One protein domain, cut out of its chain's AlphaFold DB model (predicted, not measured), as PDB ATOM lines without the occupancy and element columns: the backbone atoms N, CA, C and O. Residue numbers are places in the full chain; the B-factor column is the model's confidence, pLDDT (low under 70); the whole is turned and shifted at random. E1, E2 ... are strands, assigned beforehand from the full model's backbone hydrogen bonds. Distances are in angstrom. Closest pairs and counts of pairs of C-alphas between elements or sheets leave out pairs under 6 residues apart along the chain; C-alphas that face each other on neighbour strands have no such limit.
ATOM      1  N   GLN A  40      28.646  -5.878  38.180       91.56
ATOM      2  CA  GLN A  40      27.644  -5.806  39.231       91.56
ATOM      3  C   GLN A  40      26.244  -5.800  38.614       91.56
ATOM      4  O   GLN A  40      25.934  -4.937  37.788       91.56
ATOM      5  N   VAL A  41      25.385  -6.714  39.062       92.75
ATOM      6  CA  VAL A  41      23.961  -6.701  38.716       92.75
ATOM      7  C   VAL A  41      23.264  -5.647  39.584       92.75
ATOM      8  O   VAL A  41      23.295  -5.759  40.814       92.75
ATOM      9  N   PRO A  42      22.665  -4.597  38.996       91.25
ATOM     10  CA  PRO A  42      21.931  -3.604  39.770       91.25
ATOM     11  C   PRO A  42      20.647  -4.207  40.350       91.25
ATOM     12  O   PRO A  42      20.027  -5.081  39.746       91.25
ATOM     13  N   LYS A  43      20.224  -3.708  41.515       90.81
ATOM     14  CA  LYS A  43      18.910  -4.032  42.085       90.81
ATOM     15  C   LYS A  43      17.831  -3.272  41.301       90.81
ATOM     16  O   LYS A  43      17.885  -2.041  41.319       90.81
ATOM     17  N   PRO A  44      16.882  -3.953  40.637       92.12
ATOM     18  CA  PRO A  44      15.830  -3.277  39.892       92.12
ATOM     19  C   PRO A  44      14.871  -2.525  40.819       92.12
ATOM     20  O   PRO A  44      14.624  -2.927  41.959       92.12
ATOM     21  N   SER A  45      14.301  -1.446  40.302       91.94
ATOM     22  CA  SER A  45      13.192  -0.703  40.892       91.94
ATOM     23  C   SER A  45      11.846  -1.185  40.340       91.94
ATOM     24  O   SER A  45      11.780  -1.891  39.337       91.94
ATOM     25  N   ASP A  46      10.738  -0.762  40.955       87.25
ATOM     26  CA  ASP A  46       9.400  -1.061  40.424       87.25
ATOM     27  C   ASP A  46       9.141  -0.419  39.053       87.25
ATOM     28  O   ASP A  46       8.373  -0.959  38.259       87.25
ATOM     29  N   ALA A  47       9.804   0.704  38.754       85.56
ATOM     30  CA  ALA A  47       9.688   1.373  37.462       85.56
ATOM     31  C   ALA A  47      10.282   0.533  36.321       85.56
ATOM     32  O   ALA A  47       9.752   0.560  35.212       85.56
ATOM     33  N   ASP A  48      11.327  -0.253  36.598       89.31
ATOM     34  CA  ASP A  48      11.952  -1.119  35.593       89.31
ATOM     35  C   ASP A  48      10.981  -2.209  35.116       89.31
ATOM     36  O   ASP A  48      10.959  -2.556  33.937       89.31
ATOM     37  N   PHE A  49      10.108  -2.689  36.008       92.31
ATOM     38  CA  PHE A  49       9.103  -3.710  35.702       92.31
ATOM     39  C   PHE A  49       7.766  -3.144  35.189       92.31
ATOM     40  O   PHE A  49       6.777  -3.872  35.067       92.31
ATOM     41  N   ALA A  50       7.694  -1.844  34.878       87.81
ATOM     42  CA  ALA A  50       6.444  -1.206  34.471       87.81
ATOM     43  C   ALA A  50       5.830  -1.851  33.215       87.81
ATOM     44  O   ALA A  50       4.610  -2.012  33.147       87.81
ATOM     45  N   THR A  51       6.657  -2.279  32.255       87.69
ATOM     46  CA  THR A  51       6.223  -2.852  30.966       87.69
ATOM     47  C   THR A  51       6.402  -4.369  30.860       87.69
ATOM     48  O   THR A  51       5.765  -4.989  30.019       87.69
ATOM     49  N   SER A  52       7.201  -4.999  31.725       94.06
ATOM     50  CA  SER A  52       7.411  -6.453  31.750       94.06
ATOM     51  C   SER A  52       7.847  -6.906  33.138       94.06
ATOM     52  O   SER A  52       8.570  -6.179  33.805       94.06
ATOM     53  N   ASN A  53       7.470  -8.115  33.559       96.06
ATOM     54  CA  ASN A  53       7.976  -8.735  34.791       96.06
ATOM     55  C   ASN A  53       9.350  -9.399  34.586       96.06
ATOM     56  O   ASN A  53       9.915  -9.957  35.526       96.06
ATOM     57  N   VAL A  54       9.882  -9.345  33.363       94.69
ATOM     58  CA  VAL A  54      11.165  -9.928  32.979       94.69
ATOM     59  C   VAL A  54      12.071  -8.830  32.424       94.69
ATOM     60  O   VAL A  54      11.679  -8.090  31.522       94.69
ATOM     61  N   LEU A  55      13.292  -8.737  32.943       94.12
ATOM     62  CA  LEU A  55      14.326  -7.795  32.517       94.12
ATOM     63  C   LEU A  55      15.516  -8.561  31.945       94.12
ATOM     64  O   LEU A  55      15.984  -9.529  32.536       94.12
ATOM     65  N   ALA A  56      16.053  -8.100  30.825       90.38
ATOM     66  CA  ALA A  56      17.350  -8.528  30.331       90.38
ATOM     67  C   ALA A  56      18.467  -7.727  31.018       90.38
ATOM     68  O   ALA A  56      18.357  -6.512  31.198       90.38
ATOM     69  N   VAL A  57      19.547  -8.420  31.385       90.19
ATOM     70  CA  VAL A  57      20.745  -7.842  32.001       90.19
ATOM     71  C   VAL A  57      21.859  -7.811  30.965       90.19
ATOM     72  O   VAL A  57      22.278  -8.860  30.465       90.19
ATOM     73  N   TYR A  58      22.345  -6.612  30.662       84.00
ATOM     74  CA  TYR A  58      23.363  -6.383  29.646       84.00
ATOM     75  C   TYR A  58      24.681  -5.905  30.237       84.00
ATOM     76  O   TYR A  58      24.725  -5.073  31.144       84.00
ATOM     77  N   ASP A  59      25.767  -6.375  29.637       77.31
ATOM     78  CA  ASP A  59      27.108  -5.861  29.850       77.31
ATOM     79  C   ASP A  59      27.763  -5.546  28.505       77.31
ATOM     80  O   ASP A  59      27.963  -6.433  27.680       77.31
ATOM     81  N   GLY A  60      28.047  -4.267  28.241       64.00
ATOM     82  CA  GLY A  60      28.656  -3.841  26.975       64.00
ATOM     83  C   GLY A  60      27.864  -4.225  25.714       64.00
ATOM     84  O   GLY A  60      28.452  -4.318  24.645       64.00
ATOM     85  N   GLY A  61      26.551  -4.465  25.833       66.94
ATOM     86  CA  GLY A  61      25.680  -4.916  24.738       66.94
ATOM     87  C   GLY A  61      25.464  -6.435  24.662       66.94
ATOM     88  O   GLY A  61      24.566  -6.875  23.946       66.94
ATOM     89  N   LEU A  62      26.202  -7.235  25.439       68.06
ATOM     90  CA  LEU A  62      25.984  -8.677  25.566       68.06
ATOM     91  C   LEU A  62      24.940  -8.968  26.649       68.06
ATOM     92  O   LEU A  62      25.066  -8.476  27.771       68.06
ATOM     93  N   ARG A  63      23.925  -9.785  26.343       78.94
ATOM     94  CA  ARG A  63      22.986 -10.285  27.361       78.94
ATOM     95  C   ARG A  63      23.693 -11.343  28.204       78.94
ATOM     96  O   ARG A  63      24.005 -12.413  27.695       78.94
ATOM     97  N   ILE A  64      23.915 -11.051  29.481       81.38
ATOM     98  CA  ILE A  64      24.632 -11.945  30.408       81.38
ATOM     99  C   ILE A  64      23.699 -12.671  31.383       81.38
ATOM    100  O   ILE A  64      24.067 -13.703  31.942       81.38
ATOM    101  N   ALA A  65      22.490 -12.149  31.594       90.44
ATOM    102  CA  ALA A  65      21.490 -12.748  32.467       90.44
ATOM    103  C   ALA A  65      20.086 -12.190  32.185       90.44
ATOM    104  O   ALA A  65      19.909 -11.244  31.412       90.44
ATOM    105  N   THR A  66      19.099 -12.765  32.861       92.88
ATOM    106  CA  THR A  66      17.702 -12.335  32.881       92.88
ATOM    107  C   THR A  66      17.254 -12.233  34.337       92.88
ATOM    108  O   THR A  66      17.560 -13.119  35.127       92.88
ATOM    109  N   ILE A  67      16.540 -11.172  34.704       96.12
ATOM    110  CA  ILE A  67      15.908 -11.028  36.019       96.12
ATOM    111  C   ILE A  67      14.405 -11.191  35.845       96.12
ATOM    112  O   ILE A  67      13.796 -10.467  35.062       96.12
ATOM    113  N   CYS A  68      13.798 -12.090  36.606       96.12
ATOM    114  CA  CYS A  68      12.351 -12.245  36.659       96.12
ATOM    115  C   CYS A  68      11.845 -11.825  38.037       96.12
ATOM    116  O   CYS A  68      12.363 -12.284  39.055       96.12
ATOM    117  N   ARG A  69      10.812 -10.984  38.076       96.50
ATOM    118  CA  ARG A  69      10.032 -10.753  39.292       96.50
ATOM    119  C   ARG A  69       8.946 -11.812  39.386       96.50
ATOM    120  O   ARG A  69       8.000 -11.788  38.600       96.50
ATOM    121  N   GLU A  70       9.091 -12.718  40.343       94.50
ATOM    122  CA  GLU A  70       8.320 -13.958  40.416       94.50
ATOM    123  C   GLU A  70       7.669 -14.155  41.776       94.50
ATOM    124  O   GLU A  70       8.243 -13.815  42.810       94.50
ATOM    125  N   TYR A  71       6.492 -14.778  41.770       95.19
ATOM    126  CA  TYR A  71       5.877 -15.336  42.968       95.19
ATOM    127  C   TYR A  71       6.379 -16.769  43.168       95.19
ATOM    128  O   TYR A  71       5.974 -17.681  42.448       95.19
ATOM    129  N   ILE A  72       7.289 -16.946  44.123       93.44
ATOM    130  CA  ILE A  72       7.931 -18.219  44.431       93.44
ATOM    131  C   ILE A  72       7.083 -19.005  45.426       93.44
ATOM    132  O   ILE A  72       6.848 -18.566  46.556       93.44
ATOM    133  N   VAL A  73       6.681 -20.202  45.007       90.50
ATOM    134  CA  VAL A  73       6.037 -21.218  45.839       90.50
ATOM    135  C   VAL A  73       7.010 -22.375  46.046       90.50
ATOM    136  O   VAL A  73       7.466 -22.990  45.084       90.50
ATOM    137  N   ASP A  74       7.319 -22.650  47.311       83.81
ATOM    138  CA  ASP A  74       8.176 -23.745  47.775       83.81
ATOM    139  C   ASP A  74       7.389 -24.575  48.798       83.81
ATOM    140  O   ASP A  74       6.607 -24.036  49.590       83.81
ATOM    141  N   SER A  75       7.587 -25.894  48.778       70.31
ATOM    142  CA  SER A  75       6.839 -26.846  49.611       70.31
ATOM    143  C   SER A  75       6.987 -26.613  51.126       70.31
ATOM    144  O   SER A  75       6.107 -26.991  51.903       70.31
ATOM    145  N   ASN A  76       8.058 -25.941  51.554       69.25
ATOM    146  CA  ASN A  76       8.367 -25.623  52.947       69.25
ATOM    147  C   ASN A  76       7.870 -24.235  53.378       69.25
ATOM    148  O   ASN A  76       7.943 -23.897  54.565       69.25
ATOM    149  N   LEU A  77       7.356 -23.418  52.455       68.75
ATOM    150  CA  LEU A  77       6.791 -22.116  52.785       68.75
ATOM    151  C   LEU A  77       5.341 -22.235  53.275       68.75
ATOM    152  O   LEU A  77       4.524 -23.036  52.807       68.75
ATOM    153  N   LYS A  78       4.993 -21.396  54.259       67.69
ATOM    154  CA  LYS A  78       3.596 -21.260  54.694       67.69
ATOM    155  C   LYS A  78       2.751 -20.617  53.592       67.69
ATOM    156  O   LYS A  78       1.669 -21.132  53.313       67.69
ATOM    157  N   GLU A  79       3.301 -19.577  52.967       77.88
ATOM    158  CA  GLU A  79       2.745 -18.765  51.879       77.88
ATOM    159  C   GLU A  79       3.880 -18.403  50.906       77.88
ATOM    160  O   GLU A  79       5.039 -18.329  51.325       77.88
ATOM    161  N   GLY A  80       3.571 -18.202  49.622       86.00
ATOM    162  CA  GLY A  80       4.578 -17.846  48.620       86.00
ATOM    163  C   GLY A  80       5.140 -16.434  48.813       86.00
ATOM    164  O   GLY A  80       4.570 -15.607  49.528       86.00
ATOM    165  N   VAL A  81       6.277 -16.150  48.177       90.50
ATOM    166  CA  VAL A  81       6.999 -14.874  48.321       90.50
ATOM    167  C   VAL A  81       7.334 -14.267  46.966       90.50
ATOM    168  O   VAL A  81       7.677 -14.985  46.035       90.50
ATOM    169  N   VAL A  82       7.270 -12.939  46.849       93.19
ATOM    170  CA  VAL A  82       7.737 -12.251  45.636       93.19
ATOM    171  C   VAL A  82       9.241 -12.015  45.723       93.19
ATOM    172  O   VAL A  82       9.711 -11.309  46.621       93.19
ATOM    173  N   ALA A  83       9.981 -12.573  44.771       93.69
ATOM    174  CA  ALA A  83      11.425 -12.433  44.652       93.69
ATOM    175  C   ALA A  83      11.806 -11.889  43.270       93.69
ATOM    176  O   ALA A  83      11.149 -12.174  42.271       93.69
ATOM    177  N   ASP A  84      12.886 -11.111  43.226       95.81
ATOM    178  CA  ASP A  84      13.553 -10.775  41.971       95.81
ATOM    179  C   ASP A  84      14.675 -11.808  41.808       95.81
ATOM    180  O   ASP A  84      15.593 -11.866  42.633       95.81
ATOM    181  N   VAL A  85      14.562 -12.664  40.793       95.81
ATOM    182  CA  VAL A  85      15.422 -13.837  40.598       95.81
ATOM    183  C   VAL A  85      16.246 -13.677  39.328       95.81
ATOM    184  O   VAL A  85      15.703 -13.486  38.243       95.81
ATOM    185  N   LEU A  86      17.569 -13.761  39.464       95.62
ATOM    186  CA  LEU A  86      18.524 -13.733  38.362       95.62
ATOM    187  C   LEU A  86      18.715 -15.141  37.792       95.62
ATOM    188  O   LEU A  86      19.044 -16.061  38.532       95.62
ATOM    189  N   TYR A  87      18.637 -15.279  36.477       92.94
ATOM    190  CA  TYR A  87      18.991 -16.479  35.727       92.94
ATOM    191  C   TYR A  87      20.118 -16.146  34.763       92.94
ATOM    192  O   TYR A  87      20.043 -15.161  34.027       92.94
ATOM    193  N   LEU A  88      21.167 -16.960  34.752       86.06
ATOM    194  CA  LEU A  88      22.285 -16.750  33.840       86.06
ATOM    195  C   LEU A  88      21.862 -17.012  32.391       86.06
ATOM    196  O   LEU A  88      21.058 -17.906  32.106       86.06
ATOM    197  N   ALA A  89      22.424 -16.224  31.477       80.06
ATOM    198  CA  ALA A  89      22.347 -16.545  30.063       80.06
ATOM    199  C   ALA A  89      23.231 -17.768  29.758       80.06
ATOM    200  O   ALA A  89      24.262 -17.985  30.388       80.06
ATOM    201  N   ASN A  90      22.820 -18.567  28.783       71.19
ATOM    202  CA  ASN A  90      23.649 -19.566  28.128       71.19
ATOM    203  C   ASN A  90      24.545 -18.873  27.083       71.19
ATOM    204  O   ASN A  90      24.325 -17.713  26.732       71.19
ATOM    205  N   GLU A  91      25.530 -19.592  26.537       61.44
ATOM    206  CA  GLU A  91      26.435 -19.060  25.501       61.44
ATOM    207  C   GLU A  91      25.702 -18.576  24.237       61.44
ATOM    208  O   GLU A  91      26.131 -17.618  23.599       61.44
ATOM    209  N   ASP A  92      24.572 -19.199  23.891       58.56
ATOM    210  CA  ASP A  92      23.708 -18.804  22.767       58.56
ATOM    211  C   ASP A  92      22.796 -17.603  23.095       58.56
ATOM    212  O   ASP A  92      21.941 -17.212  22.300       58.56
ATOM    213  N   GLY A  93      22.966 -17.019  24.281       60.97
ATOM    214  CA  GLY A  93      22.167 -15.929  24.806       60.97
ATOM    215  C   GLY A  93      20.858 -16.378  25.445       60.97
ATOM    216  O   GLY A  93      20.297 -15.571  26.180       60.97
ATOM    217  N   SER A  94      20.363 -17.606  25.229       69.44
ATOM    218  CA  SER A  94      19.123 -18.128  25.839       69.44
ATOM    219  C   SER A  94      19.209 -18.154  27.367       69.44
ATOM    220  O   SER A  94      20.284 -18.028  27.939       69.44
ATOM    221  N   THR A  95      18.085 -18.283  28.066       79.81
ATOM    222  CA  THR A  95      18.090 -18.345  29.536       79.81
ATOM    223  C   THR A  95      17.747 -19.752  29.993       79.81
ATOM    224  O   THR A  95      16.722 -20.307  29.595       79.81
ATOM    225  N   ASN A  96      18.596 -20.324  30.848       78.81
ATOM    226  CA  ASN A  96      18.262 -21.543  31.568       78.81
ATOM    227  C   ASN A  96      17.525 -21.183  32.861       78.81
ATOM    228  O   ASN A  96      18.126 -20.700  33.819       78.81
ATOM    229  N   TYR A  97      16.222 -21.449  32.891       89.06
ATOM    230  CA  TYR A  97      15.382 -21.162  34.051       89.06
ATOM    231  C   TYR A  97      15.432 -22.239  35.141       89.06
ATOM    232  O   TYR A  97      14.721 -22.111  36.130       89.06
ATOM    233  N   ALA A  98      16.260 -23.281  35.003       86.62
ATOM    234  CA  ALA A  98      16.376 -24.345  36.002       86.62
ATOM    235  C   ALA A  98      17.030 -23.883  37.316       86.62
ATOM    236  O   ALA A  98      16.782 -24.480  38.358       86.62
ATOM    237  N   PHE A  99      17.877 -22.847  37.281       87.88
ATOM    238  CA  PHE A  99      18.631 -22.391  38.450       87.88
ATOM    239  C   PHE A  99      18.710 -20.865  38.519       87.88
ATOM    240  O   PHE A  99      19.207 -20.228  37.589       87.88
ATOM    241  N   GLY A 100      18.237 -20.292  39.626       92.00
ATOM    242  CA  GLY A 100      18.154 -18.849  39.839       92.00
ATOM    243  C   GLY A 100      18.818 -18.377  41.132       92.00
ATOM    244  O   GLY A 100      18.988 -19.148  42.076       92.00
ATOM    245  N   TYR A 101      19.174 -17.094  41.179       93.50
ATOM    246  CA  TYR A 101      19.834 -16.433  42.310       93.50
ATOM    247  C   TYR A 101      18.976 -15.275  42.816       93.50
ATOM    248  O   TYR A 101      18.547 -14.434  42.025       93.50
ATOM    249  N   ASP A 102      18.746 -15.196  44.122       92.50
ATOM    250  CA  ASP A 102      17.989 -14.097  44.721       92.50
ATOM    251  C   ASP A 102      18.806 -12.786  44.731       92.50
ATOM    252  O   ASP A 102      19.976 -12.749  45.126       92.50
ATOM    253  N   LEU A 103      18.201 -11.678  44.292       92.44
ATOM    254  CA  LEU A 103      18.851 -10.359  44.267       92.44
ATOM    255  C   LEU A 103      18.905  -9.645  45.633       92.44
ATOM    256  O   LEU A 103      19.441  -8.532  45.730       92.44
ATOM    257  N   LYS A 104      18.330 -10.216  46.695       88.75
ATOM    258  CA  LYS A 104      18.273  -9.586  48.025       88.75
ATOM    259  C   LYS A 104      19.124 -10.299  49.064       88.75
ATOM    260  O   LYS A 104      19.538  -9.648  50.024       88.75
ATOM    261  N   GLU A 105      19.403 -11.580  48.868       86.19
ATOM    262  CA  GLU A 105      20.084 -12.427  49.844       86.19
ATOM    263  C   GLU A 105      20.814 -13.605  49.183       86.19
ATOM    264  O   GLU A 105      20.618 -13.897  48.008       86.19
ATOM    265  N   ALA A 106      21.669 -14.302  49.939       85.31
ATOM    266  CA  ALA A 106      22.415 -15.470  49.463       85.31
ATOM    267  C   ALA A 106      21.521 -16.728  49.401       85.31
ATOM    268  O   ALA A 106      21.727 -17.717  50.105       85.31
ATOM    269  N   THR A 107      20.478 -16.668  48.575       87.44
ATOM    270  CA  THR A 107      19.521 -17.752  48.327       87.44
ATOM    271  C   THR A 107      19.558 -18.146  46.853       87.44
ATOM    272  O   THR A 107      19.604 -17.285  45.974       87.44
ATOM    273  N   HIS A 108      19.482 -19.450  46.586       89.56
ATOM    274  CA  HIS A 108      19.279 -19.994  45.246       89.56
ATOM    275  C   HIS A 108      17.906 -20.654  45.118       89.56
ATOM    276  O   HIS A 108      17.348 -21.150  46.099       89.56
ATOM    277  N   TYR A 109      17.412 -20.715  43.888       91.06
ATOM    278  CA  TYR A 109      16.187 -21.413  43.516       91.06
ATOM    279  C   TYR A 109      16.510 -22.485  42.479       91.06
ATOM    280  O   TYR A 109      17.197 -22.206  41.496       91.06
ATOM    281  N   SER A 110      16.020 -23.703  42.698       89.12
ATOM    282  CA  SER A 110      16.133 -24.822  41.763       89.12
ATOM    283  C   SER A 110      14.745 -25.195  41.268       89.12
ATOM    284  O   SER A 110      13.844 -25.415  42.073       89.12
ATOM    285  N   TRP A 111      14.567 -25.266  39.956       88.88
ATOM    286  CA  TRP A 111      13.278 -25.540  39.333       88.88
ATOM    287  C   TRP A 111      13.241 -26.936  38.726       88.88
ATOM    288  O   TRP A 111      14.093 -27.285  37.905       88.88
ATOM    289  N   ASP A 112      12.205 -27.700  39.067       87.62
ATOM    290  CA  ASP A 112      11.787 -28.845  38.267       87.62
ATOM    291  C   ASP A 112      10.871 -28.330  37.155       87.62
ATOM    292  O   ASP A 112       9.713 -27.957  37.378       87.62
ATOM    293  N   LEU A 113      11.430 -28.265  35.949       84.12
ATOM    294  CA  LEU A 113      10.753 -27.687  34.797       84.12
ATOM    295  C   LEU A 113       9.703 -28.625  34.182       84.12
ATOM    296  O   LEU A 113       8.870 -28.159  33.408       84.12
ATOM    297  N   GLU A 114       9.723 -29.916  34.518       83.44
ATOM    298  CA  GLU A 114       8.713 -30.880  34.069       83.44
ATOM    299  C   GLU A 114       7.522 -30.909  35.027       83.44
ATOM    300  O   GLU A 114       6.373 -30.915  34.587       83.44
ATOM    301  N   GLN A 115       7.787 -30.886  36.336       84.25
ATOM    302  CA  GLN A 115       6.749 -30.907  37.372       84.25
ATOM    303  C   GLN A 115       6.209 -29.518  37.724       84.25
ATOM    304  O   GLN A 115       5.255 -29.413  38.492       84.25
ATOM    305  N   ASN A 116       6.805 -28.456  37.173       88.44
ATOM    306  CA  ASN A 116       6.472 -27.070  37.484       88.44
ATOM    307  C   ASN A 116       6.514 -26.798  38.999       88.44
ATOM    308  O   ASN A 116       5.526 -26.394  39.608       88.44
ATOM    309  N   SER A 117       7.664 -27.073  39.618       88.25
ATOM    310  CA  SER A 117       7.878 -26.875  41.057       88.25
ATOM    311  C   SER A 117       9.246 -26.253  41.347       88.25
ATOM    312  O   SER A 117      10.129 -26.248  40.486       88.25
ATOM    313  N   CYS A 118       9.402 -25.668  42.537       90.38
ATOM    314  CA  CYS A 118      10.611 -24.963  42.949       90.38
ATOM    315  C   CYS A 118      11.037 -25.373  44.356       90.38
ATOM    316  O   CYS A 118      10.204 -25.400  45.264       90.38
ATOM    317  N   ASP A 119      12.337 -25.598  44.518       88.00
ATOM    318  CA  ASP A 119      12.986 -25.768  45.810       88.00
ATOM    319  C   ASP A 119      13.930 -24.594  46.092       88.00
ATOM    320  O   ASP A 119      14.769 -24.208  45.265       88.00
ATOM    321  N   ARG A 120      13.824 -24.045  47.300       86.94
ATOM    322  CA  ARG A 120      14.679 -22.971  47.801       86.94
ATOM    323  C   ARG A 120      15.892 -23.534  48.545       86.94
ATOM    324  O   ARG A 120      15.767 -24.325  49.479       86.94
ATOM    325  N   LEU A 121      17.084 -23.055  48.192       84.50
ATOM    326  CA  LEU A 121      18.361 -23.488  48.764       84.50
ATOM    327  C   LEU A 121      19.075 -22.310  49.442       84.50
ATOM    328  O   LEU A 121      19.548 -21.385  48.779       84.50
ATOM    329  N   TYR A 122      19.175 -22.353  50.773       78.38
ATOM    330  CA  TYR A 122      19.888 -21.338  51.556       78.38
ATOM    331  C   TYR A 122      21.398 -21.545  51.513       78.38
ATOM    332  O   TYR A 122      21.884 -22.667  51.677       78.38
ATOM    333  N   VAL A 123      22.139 -20.447  51.362       77.44
ATOM    334  CA  VAL A 123      23.599 -20.452  51.414       77.44
ATOM    335  C   VAL A 123      24.067 -19.535  52.533       77.44
ATOM    336  O   VAL A 123      23.820 -18.334  52.516       77.44
ATOM    337  N   ASP A 124      24.737 -20.119  53.522       76.62
ATOM    338  CA  ASP A 124      25.258 -19.407  54.691       76.62
ATOM    339  C   ASP A 124      26.531 -18.624  54.318       76.62
ATOM    340  O   ASP A 124      27.655 -19.102  54.485       76.62
ATOM    341  N   MET A 125      26.344 -17.451  53.705       78.25
ATOM    342  CA  MET A 125      27.402 -16.523  53.293       78.25
ATOM    343  C   MET A 125      26.961 -15.062  53.453       78.25
ATOM    344  O   MET A 125      25.777 -14.739  53.363       78.25
ATOM    345  N   GLU A 126      27.927 -14.159  53.649       79.38
ATOM    346  CA  GLU A 126      27.673 -12.714  53.626       79.38
ATOM    347  C   GLU A 126      27.275 -12.248  52.214       79.38
ATOM    348  O   GLU A 126      27.863 -12.667  51.214       79.38
ATOM    349  N   TYR A 127      26.266 -11.374  52.137       84.94
ATOM    350  CA  TYR A 127      25.688 -10.887  50.884       84.94
ATOM    351  C   TYR A 127      26.004  -9.403  50.673       84.94
ATOM    352  O   TYR A 127      25.463  -8.543  51.370       84.94
ATOM    353  N   GLU A 128      26.830  -9.088  49.673       85.75
ATOM    354  CA  GLU A 128      27.155  -7.701  49.305       85.75
ATOM    355  C   GLU A 128      26.580  -7.284  47.934       85.75
ATOM    356  O   GLU A 128      26.662  -6.114  47.551       85.75
ATOM    357  N   GLY A 129      25.954  -8.220  47.214       87.12
ATOM    358  CA  GLY A 129      25.347  -8.045  45.890       87.12
ATOM    359  C   GLY A 129      25.685  -9.206  44.953       87.12
ATOM    360  O   GLY A 129      26.543 -10.021  45.275       87.12
ATOM    361  N   LEU A 130      25.027  -9.285  43.792       90.25
ATOM    362  CA  LEU A 130      25.365 -10.270  42.761       90.25
ATOM    363  C   LEU A 130      26.361  -9.685  41.758       90.25
ATOM    364  O   LEU A 130      26.130  -8.622  41.174       90.25
ATOM    365  N   PHE A 131      27.446 -10.417  41.531       89.00
ATOM    366  CA  PHE A 131      28.470 -10.097  40.543       89.00
ATOM    367  C   PHE A 131      28.608 -11.254  39.560       89.00
ATOM    368  O   PHE A 131      28.653 -12.412  39.976       89.00
ATOM    369  N   ILE A 132      28.677 -10.949  38.266       86.12
ATOM    370  CA  ILE A 132      28.823 -11.935  37.190       86.12
ATOM    371  C   ILE A 132      30.229 -11.807  36.596       86.12
ATOM    372  O   ILE A 132      30.681 -10.709  36.259       86.12
ATOM    373  N   SER A 133      30.937 -12.930  36.485       74.06
ATOM    374  CA  SER A 133      32.241 -13.002  35.816       74.06
ATOM    375  C   SER A 133      32.104 -13.115  34.291       74.06
ATOM    376  O   SER A 133      31.043 -13.451  33.771       74.06
ATOM    377  N   GLN A 134      33.207 -12.933  33.560       66.50
ATOM    378  CA  GLN A 134      33.249 -13.176  32.108       66.50
ATOM    379  C   GLN A 134      32.917 -14.625  31.716       66.50
ATOM    380  O   GLN A 134      32.502 -14.869  30.589       66.50
ATOM    381  N   THR A 135      33.082 -15.588  32.628       66.25
ATOM    382  CA  THR A 135      32.712 -16.995  32.408       66.25
ATOM    383  C   THR A 135      31.301 -17.310  32.914       66.25
ATOM    384  O   THR A 135      31.004 -18.470  33.178       66.25
ATOM    385  N   LEU A 136      30.459 -16.287  33.112       72.31
ATOM    386  CA  LEU A 136      29.066 -16.400  33.565       72.31
ATOM    387  C   LEU A 136      28.915 -17.150  34.896       72.31
ATOM    388  O   LEU A 136      28.000 -17.937  35.091       72.31
ATOM    389  N   THR A 137      29.816 -16.893  35.844       80.06
ATOM    390  CA  THR A 137      29.700 -17.409  37.218       80.06
ATOM    391  C   THR A 137      29.251 -16.303  38.166       80.06
ATOM    392  O   THR A 137      29.795 -15.198  38.100       80.06
ATOM    393  N   VAL A 138      28.323 -16.607  39.079       84.94
ATOM    394  CA  VAL A 138      27.825 -15.657  40.089       84.94
ATOM    395  C   VAL A 138      28.692 -15.669  41.353       84.94
ATOM    396  O   VAL A 138      29.115 -16.724  41.818       84.94
ATOM    397  N   SER A 139      28.932 -14.485  41.919       84.06
ATOM    398  CA  SER A 139      29.601 -14.247  43.205       84.06
ATOM    399  C   SER A 139      28.786 -13.286  44.079       84.06
ATOM    400  O   SER A 139      28.092 -12.416  43.553       84.06
ATOM    401  N   TYR A 140      28.914 -13.426  45.405       85.94
ATOM    402  CA  TYR A 140      28.236 -12.606  46.423       85.94
ATOM    403  C   TYR A 140      29.113 -11.503  47.047       85.94
ATOM    404  O   TYR A 140      28.609 -10.652  47.781       85.94
ATOM    405  N   ALA A 141      30.426 -11.531  46.790       79.81
ATOM    406  CA  ALA A 141      31.406 -10.650  47.429       79.81
ATOM    407  C   ALA A 141      31.673  -9.383  46.603       79.81
ATOM    408  O   ALA A 141      31.860  -9.457  45.385       79.81
ATOM    409  N   LYS A 142      31.764  -8.224  47.270       69.75
ATOM    410  CA  LYS A 142      32.075  -6.934  46.649       69.75
ATOM    411  C   LYS A 142      33.510  -6.903  46.147       69.75
ATOM    412  O   LYS A 142      34.458  -7.210  46.866       69.75
ATOM    413  N   LEU A 143      33.681  -6.436  44.914       63.97
ATOM    414  CA  LEU A 143      34.989  -6.330  44.275       63.97
ATOM    415  C   LEU A 143      35.274  -4.898  43.828       63.97
ATOM    416  O   LEU A 143      34.385  -4.158  43.403       63.97
ATOM    417  N   ALA A 144      36.539  -4.494  43.938       57.53
ATOM    418  CA  ALA A 144      36.993  -3.194  43.468       57.53
ATOM    419  C   ALA A 144      36.966  -3.150  41.928       57.53
ATOM    420  O   ALA A 144      37.450  -4.074  41.279       57.53
ATOM    421  N   ASN A 145      36.456  -2.053  41.356       67.38
ATOM    422  CA  ASN A 145      36.404  -1.775  39.909       67.38
ATOM    423  C   ASN A 145      35.388  -2.591  39.080       67.38
ATOM    424  O   ASN A 145      35.528  -2.656  37.859       67.38
ATOM    425  N   ALA A 146      34.360  -3.181  39.698       72.94
ATOM    426  CA  ALA A 146      33.247  -3.765  38.946       72.94
ATOM    427  C   ALA A 146      32.437  -2.668  38.231       72.94
ATOM    428  O   ALA A 146      32.087  -1.651  38.836       72.94
ATOM    429  N   ARG A 147      32.127  -2.876  36.948       82.94
ATOM    430  CA  ARG A 147      31.191  -2.023  36.196       82.94
ATOM    431  C   ARG A 147      29.753  -2.468  36.449       82.94
ATOM    432  O   ARG A 147      29.527  -3.631  36.765       82.94
ATOM    433  N   THR A 148      28.783  -1.572  36.321       87.56
ATOM    434  CA  THR A 148      27.366  -1.899  36.546       87.56
ATOM    435  C   THR A 148      26.704  -2.331  35.240       87.56
ATOM    436  O   THR A 148      26.854  -1.649  34.228       87.56
ATOM    437  N   ALA A 149      25.983  -3.455  35.264       87.94
ATOM    438  CA  ALA A 149      25.159  -3.893  34.139       87.94
ATOM    439  C   ALA A 149      24.010  -2.910  33.875       87.94
ATOM    440  O   ALA A 149      23.564  -2.200  34.778       87.94
ATOM    441  N   THR A 150      23.485  -2.910  32.655       89.25
ATOM    442  CA  THR A 150      22.251  -2.192  32.316       89.25
ATOM    443  C   THR A 150      21.061  -3.146  32.292       89.25
ATOM    444  O   THR A 150      21.195  -4.323  31.954       89.25
ATOM    445  N   LEU A 151      19.889  -2.637  32.678       90.50
ATOM    446  CA  LEU A 151      18.629  -3.379  32.668       90.50
ATOM    447  C   LEU A 151      17.745  -2.872  31.535       90.50
ATOM    448  O   LEU A 151      17.661  -1.666  31.304       90.50
ATOM    449  N   GLN A 152      17.074  -3.788  30.846       88.12
ATOM    450  CA  GLN A 152      16.063  -3.453  29.845       88.12
ATOM    451  C   GLN A 152      14.864  -4.397  29.970       88.12
ATOM    452  O   GLN A 152      15.077  -5.600  30.129       88.12
ATOM    453  N   PRO A 153      13.614  -3.909  29.871       89.94
ATOM    454  CA  PRO A 153      12.446  -4.779  29.837       89.94
ATOM    455  C   PRO A 153      12.515  -5.761  28.669       89.94
ATOM    456  O   PRO A 153      12.726  -5.363  27.523       89.94
ATOM    457  N   LEU A 154      12.316  -7.046  28.955       87.44
ATOM    458  CA  LEU A 154      12.221  -8.075  27.930       87.44
ATOM    459  C   LEU A 154      10.762  -8.203  27.487       87.44
ATOM    460  O   LEU A 154       9.892  -8.538  28.295       87.44
TER     461      LEU A 154
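AT A GLANCE: This is residues 40 to 154 of the 888 residues of the protein "Fib_succ_major domain-containing protein" of Porphyromonas asaccharolytica (strain ATCC 25260 / DSM 20707 / BCRC 10618 / JCM 6326 / LMG 13178 / VPI 4198) (UniProt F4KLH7). With little regular structure, this is one strongly twisted antiparallel sheet, E6 E5 E4 E3 E2 E1 E7, its edge strands joined by the long loop 123 to 149. The printed part has 115 residues, no named helix and seven strands, E1 to E7 along the chain, holding 45 residues; the class is all strand. It is compact, radius of gyration of the C-alphas 13.9 A, spanning 40 by 32 by 28 A.

IN THESE COORDINATES: E1 is 54 to 59, from C-alpha 54 (11.165, -9.928, 32.979); E2 62 to 72, 27.8 A; E3 81 to 88, 21.1 A; E4 99 to 102; E5 107 to 112; E6 117 to 122; E7 150 to 153, ending at C-alpha 153 (12.446, -4.779, 29.837).

HOW THE PARTS SIT: E1 to E6 form a meander, each strand the antiparallel neighbour of the one before. In hairpin E2 and E3, N 68 and O 85 are 2.9 A apart, within hydrogen-bond range. E7 pairs with E1, N 56 to O 152 at 2.8 A. E6 and E7 are apart.

THE WHOLE: The printed part has no cut. The E6 to E7 link is long. Mean pLDDT of the printed part is 84.2; 16 residues, among them 142 to 145, are under 70.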